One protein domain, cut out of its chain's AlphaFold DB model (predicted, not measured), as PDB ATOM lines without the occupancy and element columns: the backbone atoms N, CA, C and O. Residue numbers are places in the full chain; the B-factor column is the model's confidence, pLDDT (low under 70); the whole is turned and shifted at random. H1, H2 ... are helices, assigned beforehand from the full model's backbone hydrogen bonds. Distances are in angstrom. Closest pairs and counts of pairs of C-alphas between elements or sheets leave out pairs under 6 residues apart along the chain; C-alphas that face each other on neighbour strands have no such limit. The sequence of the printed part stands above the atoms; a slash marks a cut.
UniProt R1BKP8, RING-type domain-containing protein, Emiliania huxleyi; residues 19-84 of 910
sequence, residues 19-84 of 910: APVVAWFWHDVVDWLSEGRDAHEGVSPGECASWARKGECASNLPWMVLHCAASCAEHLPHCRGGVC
ATOM      1  N   ALA A  19     150.835 160.530 261.460       58.47
ATOM      2  CA  ALA A  19     149.406 160.824 261.345       58.47
ATOM      3  C   ALA A  19     149.018 161.665 260.104       58.47
ATOM      4  O   ALA A  19     148.044 161.296 259.452       58.47
ATOM      5  N   PRO A  20     149.766 162.713 259.690       65.62
ATOM      6  CA  PRO A  20     149.383 163.510 258.518       65.62
ATOM      7  C   PRO A  20     149.539 162.752 257.194       65.62
ATOM      8  O   PRO A  20     148.748 162.931 256.278       65.62
ATOM      9  N   VAL A  21     150.549 161.881 257.100       66.44
ATOM     10  CA  VAL A  21     150.869 161.130 255.875       66.44
ATOM     11  C   VAL A  21     149.895 159.972 255.680       66.44
ATOM     12  O   VAL A  21     149.453 159.723 254.564       66.44
ATOM     13  N   VAL A  22     149.525 159.293 256.769       68.56
ATOM     14  CA  VAL A  22     148.538 158.208 256.731       68.56
ATOM     15  C   VAL A  22     147.132 158.761 256.486       68.56
ATOM     16  O   VAL A  22     146.391 158.164 255.717       68.56
ATOM     17  N   ALA A  23     146.781 159.920 257.056       63.88
ATOM     18  CA  ALA A  23     145.496 160.570 256.794       63.88
ATOM     19  C   ALA A  23     145.365 161.057 255.340       63.88
ATOM     20  O   ALA A  23     144.313 160.874 254.736       63.88
ATOM     21  N   TRP A  24     146.434 161.620 254.765       75.44
ATOM     22  CA  TRP A  24     146.456 162.047 253.362       75.44
ATOM     23  C   TRP A  24     146.375 160.858 252.393       75.44
ATOM     24  O   TRP A  24     145.511 160.835 251.524       75.44
ATOM     25  N   PHE A  25     147.193 159.819 252.604       67.19
ATOM     26  CA  PHE A  25     147.168 158.608 251.775       67.19
ATOM     27  C   PHE A  25     145.821 157.871 251.852       67.19
ATOM     28  O   PHE A  25     145.383 157.275 250.876       67.19
ATOM     29  N   TRP A  26     145.151 157.905 253.008       67.12
ATOM     30  CA  TRP A  26     143.860 157.241 253.180       67.12
ATOM     31  C   TRP A  26     142.694 158.022 252.565       67.12
ATOM     32  O   TRP A  26     141.783 157.393 252.038       67.12
ATOM     33  N   HIS A  27     142.737 159.359 252.572       65.88
ATOM     34  CA  HIS A  27     141.764 160.178 251.841       65.88
ATOM     35  C   HIS A  27     141.822 159.895 250.335       65.88
ATOM     36  O   HIS A  27     140.794 159.563 249.755       65.88
ATOM     37  N   ASP A  28     143.020 159.871 249.743       55.03
ATOM     38  CA  ASP A  28     143.189 159.574 248.312       55.03
ATOM     39  C   ASP A  28     142.734 158.148 247.943       55.03
ATOM     40  O   ASP A  28     142.186 157.925 246.868       55.03
ATOM     41  N   VAL A  29     142.924 157.161 248.829       57.59
ATOM     42  CA  VAL A  29     142.483 155.774 248.582       57.59
ATOM     43  C   VAL A  29     140.967 155.618 248.736       57.59
ATOM     44  O   VAL A  29     140.362 154.842 247.998       57.59
ATOM     45  N   VAL A  30     140.339 156.331 249.675       64.44
ATOM     46  CA  VAL A  30     138.879 156.300 249.860       64.44
ATOM     47  C   VAL A  30     138.164 157.064 248.744       64.44
ATOM     48  O   VAL A  30     137.157 156.556 248.252       64.44
ATOM     49  N   ASP A  31     138.712 158.195 248.292       54.12
ATOM     50  CA  ASP A  31     138.198 158.949 247.141       54.12
ATOM     51  C   ASP A  31     138.380 158.154 245.832       54.12
ATOM     52  O   ASP A  31     137.453 158.026 245.034       54.12
ATOM     53  N   TRP A  32     139.508 157.457 245.660       53.44
ATOM     54  CA  TRP A  32     139.715 156.555 244.519       53.44
ATOM     55  C   TRP A  32     138.769 155.333 244.519       53.44
ATOM     56  O   TRP A  32     138.347 154.860 243.463       53.44
ATOM     57  N   LEU A  33     138.403 154.807 245.696       46.47
ATOM     58  CA  LEU A  33     137.463 153.682 245.827       46.47
ATOM     59  C   LEU A  33     135.981 154.097 245.747       46.47
ATOM     60  O   LEU A  33     135.125 153.223 245.543       46.47
ATOM     61  N   SER A  34     135.661 155.383 245.917       46.78
ATOM     62  CA  SER A  34     134.312 155.931 245.734       46.78
ATOM     63  C   SER A  34     134.069 156.374 244.285       46.78
ATOM     64  O   SER A  34     133.012 156.056 243.743       46.78
ATOM     65  N   GLU A  35     135.070 156.939 243.603       48.41
ATOM     66  CA  GLU A  35     134.997 157.309 242.176       48.41
ATOM     67  C   GLU A  35     134.842 156.100 241.231       48.41
ATOM     68  O   GLU A  35     134.299 156.222 240.138       48.41
ATOM     69  N   GLY A  36     135.237 154.895 241.657       39.28
ATOM     70  CA  GLY A  36     135.092 153.665 240.863       39.28
ATOM     71  C   GLY A  36     133.669 153.091 240.760       39.28
ATOM     72  O   GLY A  36     133.507 152.001 240.203       39.28
ATOM     73  N   ARG A  37     132.647 153.751 241.327       46.75
ATOM     74  CA  ARG A  37     131.254 153.254 241.329       46.75
ATOM     75  C   ARG A  37     130.199 154.216 240.796       46.75
ATOM     76  O   ARG A  37     129.072 153.765 240.593       46.75
ATOM     77  N   ASP A  38     130.557 155.462 240.517       46.72
ATOM     78  CA  ASP A  38     129.634 156.433 239.942       46.72
ATOM     79  C   ASP A  38     129.871 156.579 238.434       46.72
ATOM     80  O   ASP A  38     130.974 156.384 237.927       46.72
ATOM     81  N   ALA A  39     128.775 156.814 237.713       48.91
ATOM     82  CA  ALA A  39     128.685 156.792 236.259       48.91
ATOM     83  C   ALA A  39     129.855 157.512 235.564       48.91
ATOM     84  O   ALA A  39     130.232 158.621 235.942       48.91
ATOM     85  N   HIS A  40     130.379 156.898 234.497       57.69
ATOM     86  CA  HIS A  40     131.272 157.568 233.553       57.69
ATOM     87  C   HIS A  40     130.703 158.943 233.157       57.69
ATOM     88  O   HIS A  40     129.503 159.066 232.886       57.69
ATOM     89  N   GLU A  41     131.573 159.959 233.110       51.81
ATOM     90  CA  GLU A  41     131.248 161.329 232.694       51.81
ATOM     91  C   GLU A  41     130.364 161.330 231.437       51.81
ATOM     92  O   GLU A  41     130.794 160.934 230.354       51.81
ATOM     93  N   GLY A  42     129.117 161.780 231.590       74.19
ATOM     94  CA  GLY A  42     128.205 162.035 230.473       74.19
ATOM     95  C   GLY A  42     126.864 161.308 230.517       74.19
ATOM     96  O   GLY A  42     125.979 161.693 229.759       74.19
ATOM     97  N   VAL A  43     126.666 160.321 231.397       80.88
ATOM     98  CA  VAL A  43     125.356 159.661 231.554       80.88
ATOM     99  C   VAL A  43     124.672 160.151 232.821       80.88
ATOM    100  O   VAL A  43     125.149 159.919 233.933       80.88
ATOM    101  N   SER A  44     123.535 160.829 232.674       85.62
ATOM    102  CA  SER A  44     122.765 161.256 233.839       85.62
ATOM    103  C   SER A  44     122.050 160.052 234.483       85.62
ATOM    104  O   SER A  44     121.538 159.182 233.772       85.62
ATOM    105  N   PRO A  45     121.919 159.991 235.824       82.81
ATOM    106  CA  PRO A  45     121.200 158.902 236.500       82.81
ATOM    107  C   PRO A  45     119.763 158.685 235.987       82.81
ATOM    108  O   PRO A  45     119.239 157.571 236.013       82.81
ATOM    109  N   GLY A  46     119.124 159.746 235.479       89.50
ATOM    110  CA  GLY A  46     117.784 159.685 234.892       89.50
ATOM    111  C   GLY A  46     117.716 158.936 233.555       89.50
ATOM    112  O   GLY A  46     116.692 158.318 233.250       89.50
ATOM    113  N   GLU A  47     118.794 158.941 232.770       94.75
ATOM    114  CA  GLU A  47     118.858 158.244 231.480       94.75
ATOM    115  C   GLU A  47     119.005 156.736 231.667       94.75
ATOM    116  O   GLU A  47     118.255 155.980 231.048       94.75
ATOM    117  N   CYS A  48     119.849 156.295 232.607       95.31
ATOM    118  CA  CYS A  48     119.990 154.876 232.939       95.31
ATOM    119  C   CYS A  48     118.658 154.228 233.353       95.31
ATOM    120  O   CYS A  48     118.313 153.149 232.868       95.31
ATOM    121  N   ALA A  49     117.849 154.911 234.174       94.94
ATOM    122  CA  ALA A  49     116.517 154.434 234.556       94.94
ATOM    123  C   ALA A  49     115.515 154.441 233.383       94.94
ATOM    124  O   ALA A  49     114.587 153.630 233.328       94.94
ATOM    125  N   SER A  50     115.661 155.369 232.433       95.44
ATOM    126  CA  SER A  50     114.845 155.411 231.212       95.44
ATOM    127  C   SER A  50     115.178 154.248 230.274       95.44
ATOM    128  O   SER A  50     114.275 153.574 229.783       95.44
ATOM    129  N   TRP A  51     116.464 153.963 230.071       96.56
ATOM    130  CA  TRP A  51     116.939 152.861 229.235       96.56
ATOM    131  C   TRP A  51     116.636 151.491 229.834       96.56
ATOM    132  O   TRP A  51     116.158 150.609 229.120       96.56
ATOM    133  N   ALA A  52     116.798 151.328 231.150       96.38
ATOM    134  CA  ALA A  52     116.392 150.102 231.833       96.38
ATOM    135  C   ALA A  52     114.898 149.803 231.614       96.38
ATOM    136  O   ALA A  52     114.553 148.698 231.193       96.38
ATOM    137  N   ARG A  53     114.020 150.809 231.765       95.06
ATOM    138  CA  ARG A  53     112.573 150.676 231.487       95.06
ATOM    139  C   ARG A  53     112.246 150.369 230.026       95.06
ATOM    140  O   ARG A  53     111.210 149.771 229.756       95.06
ATOM    141  N   LYS A  54     113.114 150.755 229.089       96.50
ATOM    142  CA  LYS A  54     112.988 150.432 227.657       96.50
ATOM    143  C   LYS A  54     113.482 149.026 227.301       96.50
ATOM    144  O   LYS A  54     113.349 148.627 226.151       96.50
ATOM    145  N   GLY A  55     114.017 148.273 228.265       95.81
ATOM    146  CA  GLY A  55     114.530 146.922 228.040       95.81
ATOM    147  C   GLY A  55     115.998 146.867 227.617       95.81
ATOM    148  O   GLY A  55     116.475 145.786 227.274       95.81
ATOM    149  N   GLU A  56     116.745 147.976 227.712       97.06
ATOM    150  CA  GLU A  56     118.165 148.018 227.322       97.06
ATOM    151  C   GLU A  56     119.043 147.077 228.147       97.06
ATOM    152  O   GLU A  56     120.062 146.588 227.673       97.06
ATOM    153  N   CYS A  57     118.621 146.735 229.364       96.44
ATOM    154  CA  CYS A  57     119.302 145.729 230.174       96.44
ATOM    155  C   CYS A  57     119.310 144.338 229.522       96.44
ATOM    156  O   CYS A  57     120.199 143.546 229.813       96.44
ATOM    157  N   ALA A  58     118.343 144.037 228.650       92.81
ATOM    158  CA  ALA A  58     118.298 142.796 227.883       92.81
ATOM    159  C   ALA A  58     118.859 142.978 226.463       92.81
ATOM    160  O   ALA A  58     119.603 142.117 225.998       92.81
ATOM    161  N   SER A  59     118.540 144.085 225.780       94.00
ATOM    162  CA  SER A  59     118.982 144.322 224.395       94.00
ATOM    163  C   SER A  59     120.429 144.798 224.269       94.00
ATOM    164  O   SER A  59     121.051 144.565 223.236       94.00
ATOM    165  N   ASN A  60     120.983 145.432 225.302       95.62
ATOM    166  CA  ASN A  60     122.322 146.018 225.296       95.62
ATOM    167  C   ASN A  60     123.049 145.800 226.637       95.62
ATOM    168  O   ASN A  60     123.603 146.717 227.252       95.62
ATOM    169  N   LEU A  61     123.039 144.546 227.099       92.88
ATOM    170  CA  LEU A  61     123.612 144.143 228.384       92.88
ATOM    171  C   LEU A  61     125.080 144.591 228.582       92.88
ATOM    172  O   LEU A  61     125.366 145.113 229.656       92.88
ATOM    173  N   PRO A  62     126.012 144.470 227.607       93.56
ATOM    174  CA  PRO A  62     127.408 144.865 227.825       93.56
ATOM    175  C   PRO A  62     127.573 146.356 228.139       93.56
ATOM    176  O   PRO A  62     128.336 146.721 229.030       93.56
ATOM    177  N   TRP A  63     126.831 147.214 227.436       93.81
ATOM    178  CA  TRP A  63     126.880 148.659 227.643       93.81
ATOM    179  C   TRP A  63     126.202 149.048 228.956       93.81
ATOM    180  O   TRP A  63     126.760 149.796 229.758       93.81
ATOM    181  N   MET A  64     125.024 148.475 229.225       95.94
ATOM    182  CA  MET A  64     124.273 148.765 230.442       95.94
ATOM    183  C   MET A  64     124.984 148.274 231.706       95.94
ATOM    184  O   MET A  64     124.923 148.952 232.725       95.94
ATOM    185  N   VAL A  65     125.701 147.149 231.661       91.69
ATOM    186  CA  VAL A  65     126.537 146.689 232.785       91.69
ATOM    187  C   VAL A  65     127.707 147.641 233.028       91.69
ATOM    188  O   VAL A  65     128.082 147.857 234.177       91.69
ATOM    189  N   LEU A  66     128.270 148.241 231.979       93.06
ATOM    190  CA  LEU A  66     129.405 149.147 232.122       93.06
ATOM    191  C   LEU A  66     128.990 150.551 232.586       93.06
ATOM    192  O   LEU A  66     129.774 151.227 233.246       93.06
ATOM    193  N   HIS A  67     127.804 151.026 232.199       93.38
ATOM    194  CA  HIS A  67     127.432 152.442 232.365       93.38
ATOM    195  C   HIS A  67     126.182 152.668 233.221       93.38
ATOM    196  O   HIS A  67     125.993 153.760 233.744       93.38
ATOM    197  N   CYS A  68     125.349 151.643 233.408       96.19
ATOM    198  CA  CYS A  68     124.043 151.742 234.065       96.19
ATOM    199  C   CYS A  68     123.724 150.516 234.946       96.19
ATOM    200  O   CYS A  68     122.557 150.142 235.099       96.19
ATOM    201  N   ALA A  69     124.746 149.877 235.532       93.56
ATOM    202  CA  ALA A  69     124.609 148.598 236.239       93.56
ATOM    203  C   ALA A  69     123.533 148.627 237.336       93.56
ATOM    204  O   ALA A  69     122.763 147.676 237.484       93.56
ATOM    205  N   ALA A  70     123.457 149.738 238.075       92.94
ATOM    206  CA  ALA A  70     122.483 149.933 239.145       92.94
ATOM    207  C   ALA A  70     121.036 149.869 238.630       92.94
ATOM    208  O   ALA A  70     120.201 149.194 239.227       92.94
ATOM    209  N   SER A  71     120.743 150.493 237.484       95.56
ATOM    210  CA  SER A  71     119.396 150.493 236.902       95.56
ATOM    211  C   SER A  71     118.980 149.116 236.380       95.56
ATOM    212  O   SER A  71     117.799 148.775 236.423       95.56
ATOM    213  N   CYS A  72     119.932 148.287 235.944       93.19
ATOM    214  CA  CYS A  72     119.622 146.922 235.518       93.19
ATOM    215  C   CYS A  72     119.378 145.948 236.665       93.19
ATOM    216  O   CYS A  72     118.614 145.000 236.482       93.19
ATOM    217  N   ALA A  73     119.951 146.188 237.845       89.69
ATOM    218  CA  ALA A  73     119.707 145.350 239.019       89.69
ATOM    219  C   ALA A  73     118.236 145.389 239.480       89.69
ATOM    220  O   ALA A  73     117.727 144.396 239.994       89.69
ATOM    221  N   GLU A  74     117.529 146.504 239.259       85.56
ATOM    222  CA  GLU A  74     116.094 146.607 239.563       85.56
ATOM    223  C   GLU A  74     115.212 145.851 238.558       85.56
ATOM    224  O   GLU A  74     114.129 145.395 238.913       85.56
ATOM    225  N   HIS A  75     115.655 145.730 237.303       80.44
ATOM    226  CA  HIS A  75     114.841 145.190 236.204       80.44
ATOM    227  C   HIS A  75     115.162 143.720 235.890       80.44
ATOM    228  O   HIS A  75     114.336 143.020 235.305       80.44
ATOM    229  N   LEU A  76     116.331 143.231 236.310       81.88
ATOM    230  CA  LEU A  76     116.742 141.834 236.204       81.88
ATOM    231  C   LEU A  76     116.966 141.265 237.613       81.88
ATOM    232  O   LEU A  76     118.059 141.415 238.164       81.88
ATOM    233  N   PRO A  77     115.986 140.547 238.196       68.06
ATOM    234  CA  PRO A  77     116.084 140.019 239.562       68.06
ATOM    235  C   PRO A  77     117.205 138.977 239.763       68.06
ATOM    236  O   PRO A  77     117.366 138.453 240.863       68.06
ATOM    237  N   HIS A  78     117.977 138.648 238.722       74.69
ATOM    238  CA  HIS A  78     119.084 137.685 238.747       74.69
ATOM    239  C   HIS A  78     120.477 138.332 238.665       74.69
ATOM    240  O   HIS A  78     121.480 137.627 238.733       74.69
ATOM    241  N   CYS A  79     120.564 139.663 238.578       60.38
ATOM    242  CA  CYS A  79     121.832 140.392 238.617       60.38
ATOM    243  C   CYS A  79     122.017 141.035 240.002       60.38
ATOM    244  O   CYS A  79     121.560 142.150 240.245       60.38
ATOM    245  N   ARG A  80     122.693 140.347 240.935       55.16
ATOM    246  CA  ARG A  80     123.136 140.951 242.209       55.16
ATOM    247  C   ARG A  80     124.640 141.208 242.168       55.16
ATOM    248  O   ARG A  80     125.419 140.287 241.965       55.16
ATOM    249  N   GLY A  81     125.042 142.457 242.407       52.09
ATOM    250  CA  GLY A  81     126.451 142.829 242.593       52.09
ATOM    251  C   GLY A  81     127.297 142.867 241.315       52.09
ATOM    252  O   GLY A  81     128.484 142.576 241.381       52.09
ATOM    253  N   GLY A  82     126.705 143.193 240.160       49.88
ATOM    254  CA  GLY A  82     127.444 143.313 238.892       49.88
ATOM    255  C   GLY A  82     127.801 141.980 238.224       49.88
ATOM    256  O   GLY A  82     128.449 141.980 237.184       49.88
ATOM    257  N   VAL A  83     127.349 140.849 238.776       45.88
ATOM    258  CA  VAL A  83     127.504 139.521 238.174       45.88
ATOM    259  C   VAL A  83     126.123 138.993 237.795       45.88
ATOM    260  O   VAL A  83     125.298 138.696 238.658       45.88
ATOM    261  N   CYS A  84     125.861 138.901 236.492       65.25
ATOM    262  CA  CYS A  84     124.675 138.248 235.948       65.25
ATOM    263  C   CYS A  84     125.062 136.817 235.544       65.25
ATOM    264  O   CYS A  84     125.833 136.625 234.604       65.25
TER     265      CYS A  84
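This is residues 19 to 84 of the 910 residues of the protein "RING-type domain-containing protein" of Emiliania huxleyi (UniProt R1BKP8). A long helix, H1, sticks out as an arm from a small head of four short helices, H2 to H5. Residues 19 to 36 stand free; the remaining body is compact. The 66 printed residues, all helix in class with no named strand, are loose overall: radius of gyration of the C-alphas 15.5 A, spans 50 by 25 by 16 A.

H1, residues 19 to 35, touches no helix. Look at H2, residues 45 to 53: it touches H5, residues 69 to 75, closest C-alphas Ala 49 and Ser 71, 5.4 A, at a steep tilt of 39 degrees, the same way. H3, residues 56 to 59, and H4, residues 61 to 67, only just touch, only at the corner, with 3 pairs of C-alphas within 8 A, the closest Cys 57 and Met 64, 5.8 A. Every O i to N i+4 pair is within hydrogen-bond range in H1 and H4, 4 of 5 in H2, 1 of 3 in H5, where 3 of 4 O i to N i+3 pairs are; H3 is too short.

Find C-alpha 19 at (149.406, 160.824, 261.345); H1 runs 24.2 A from there. H2 spans 12.9 A, H3 4.8 A, H4 10.0 A and H5 10.3 A, ending at (114.841, 145.190, 236.204).

The farthest C-alphas, Ala 19 and Lys 54, are 50.7 A apart. The printed part has no cut and no long link. Confidence is under 70 at residues 19 to 23, 25 to 41, 77 and 79 to 84.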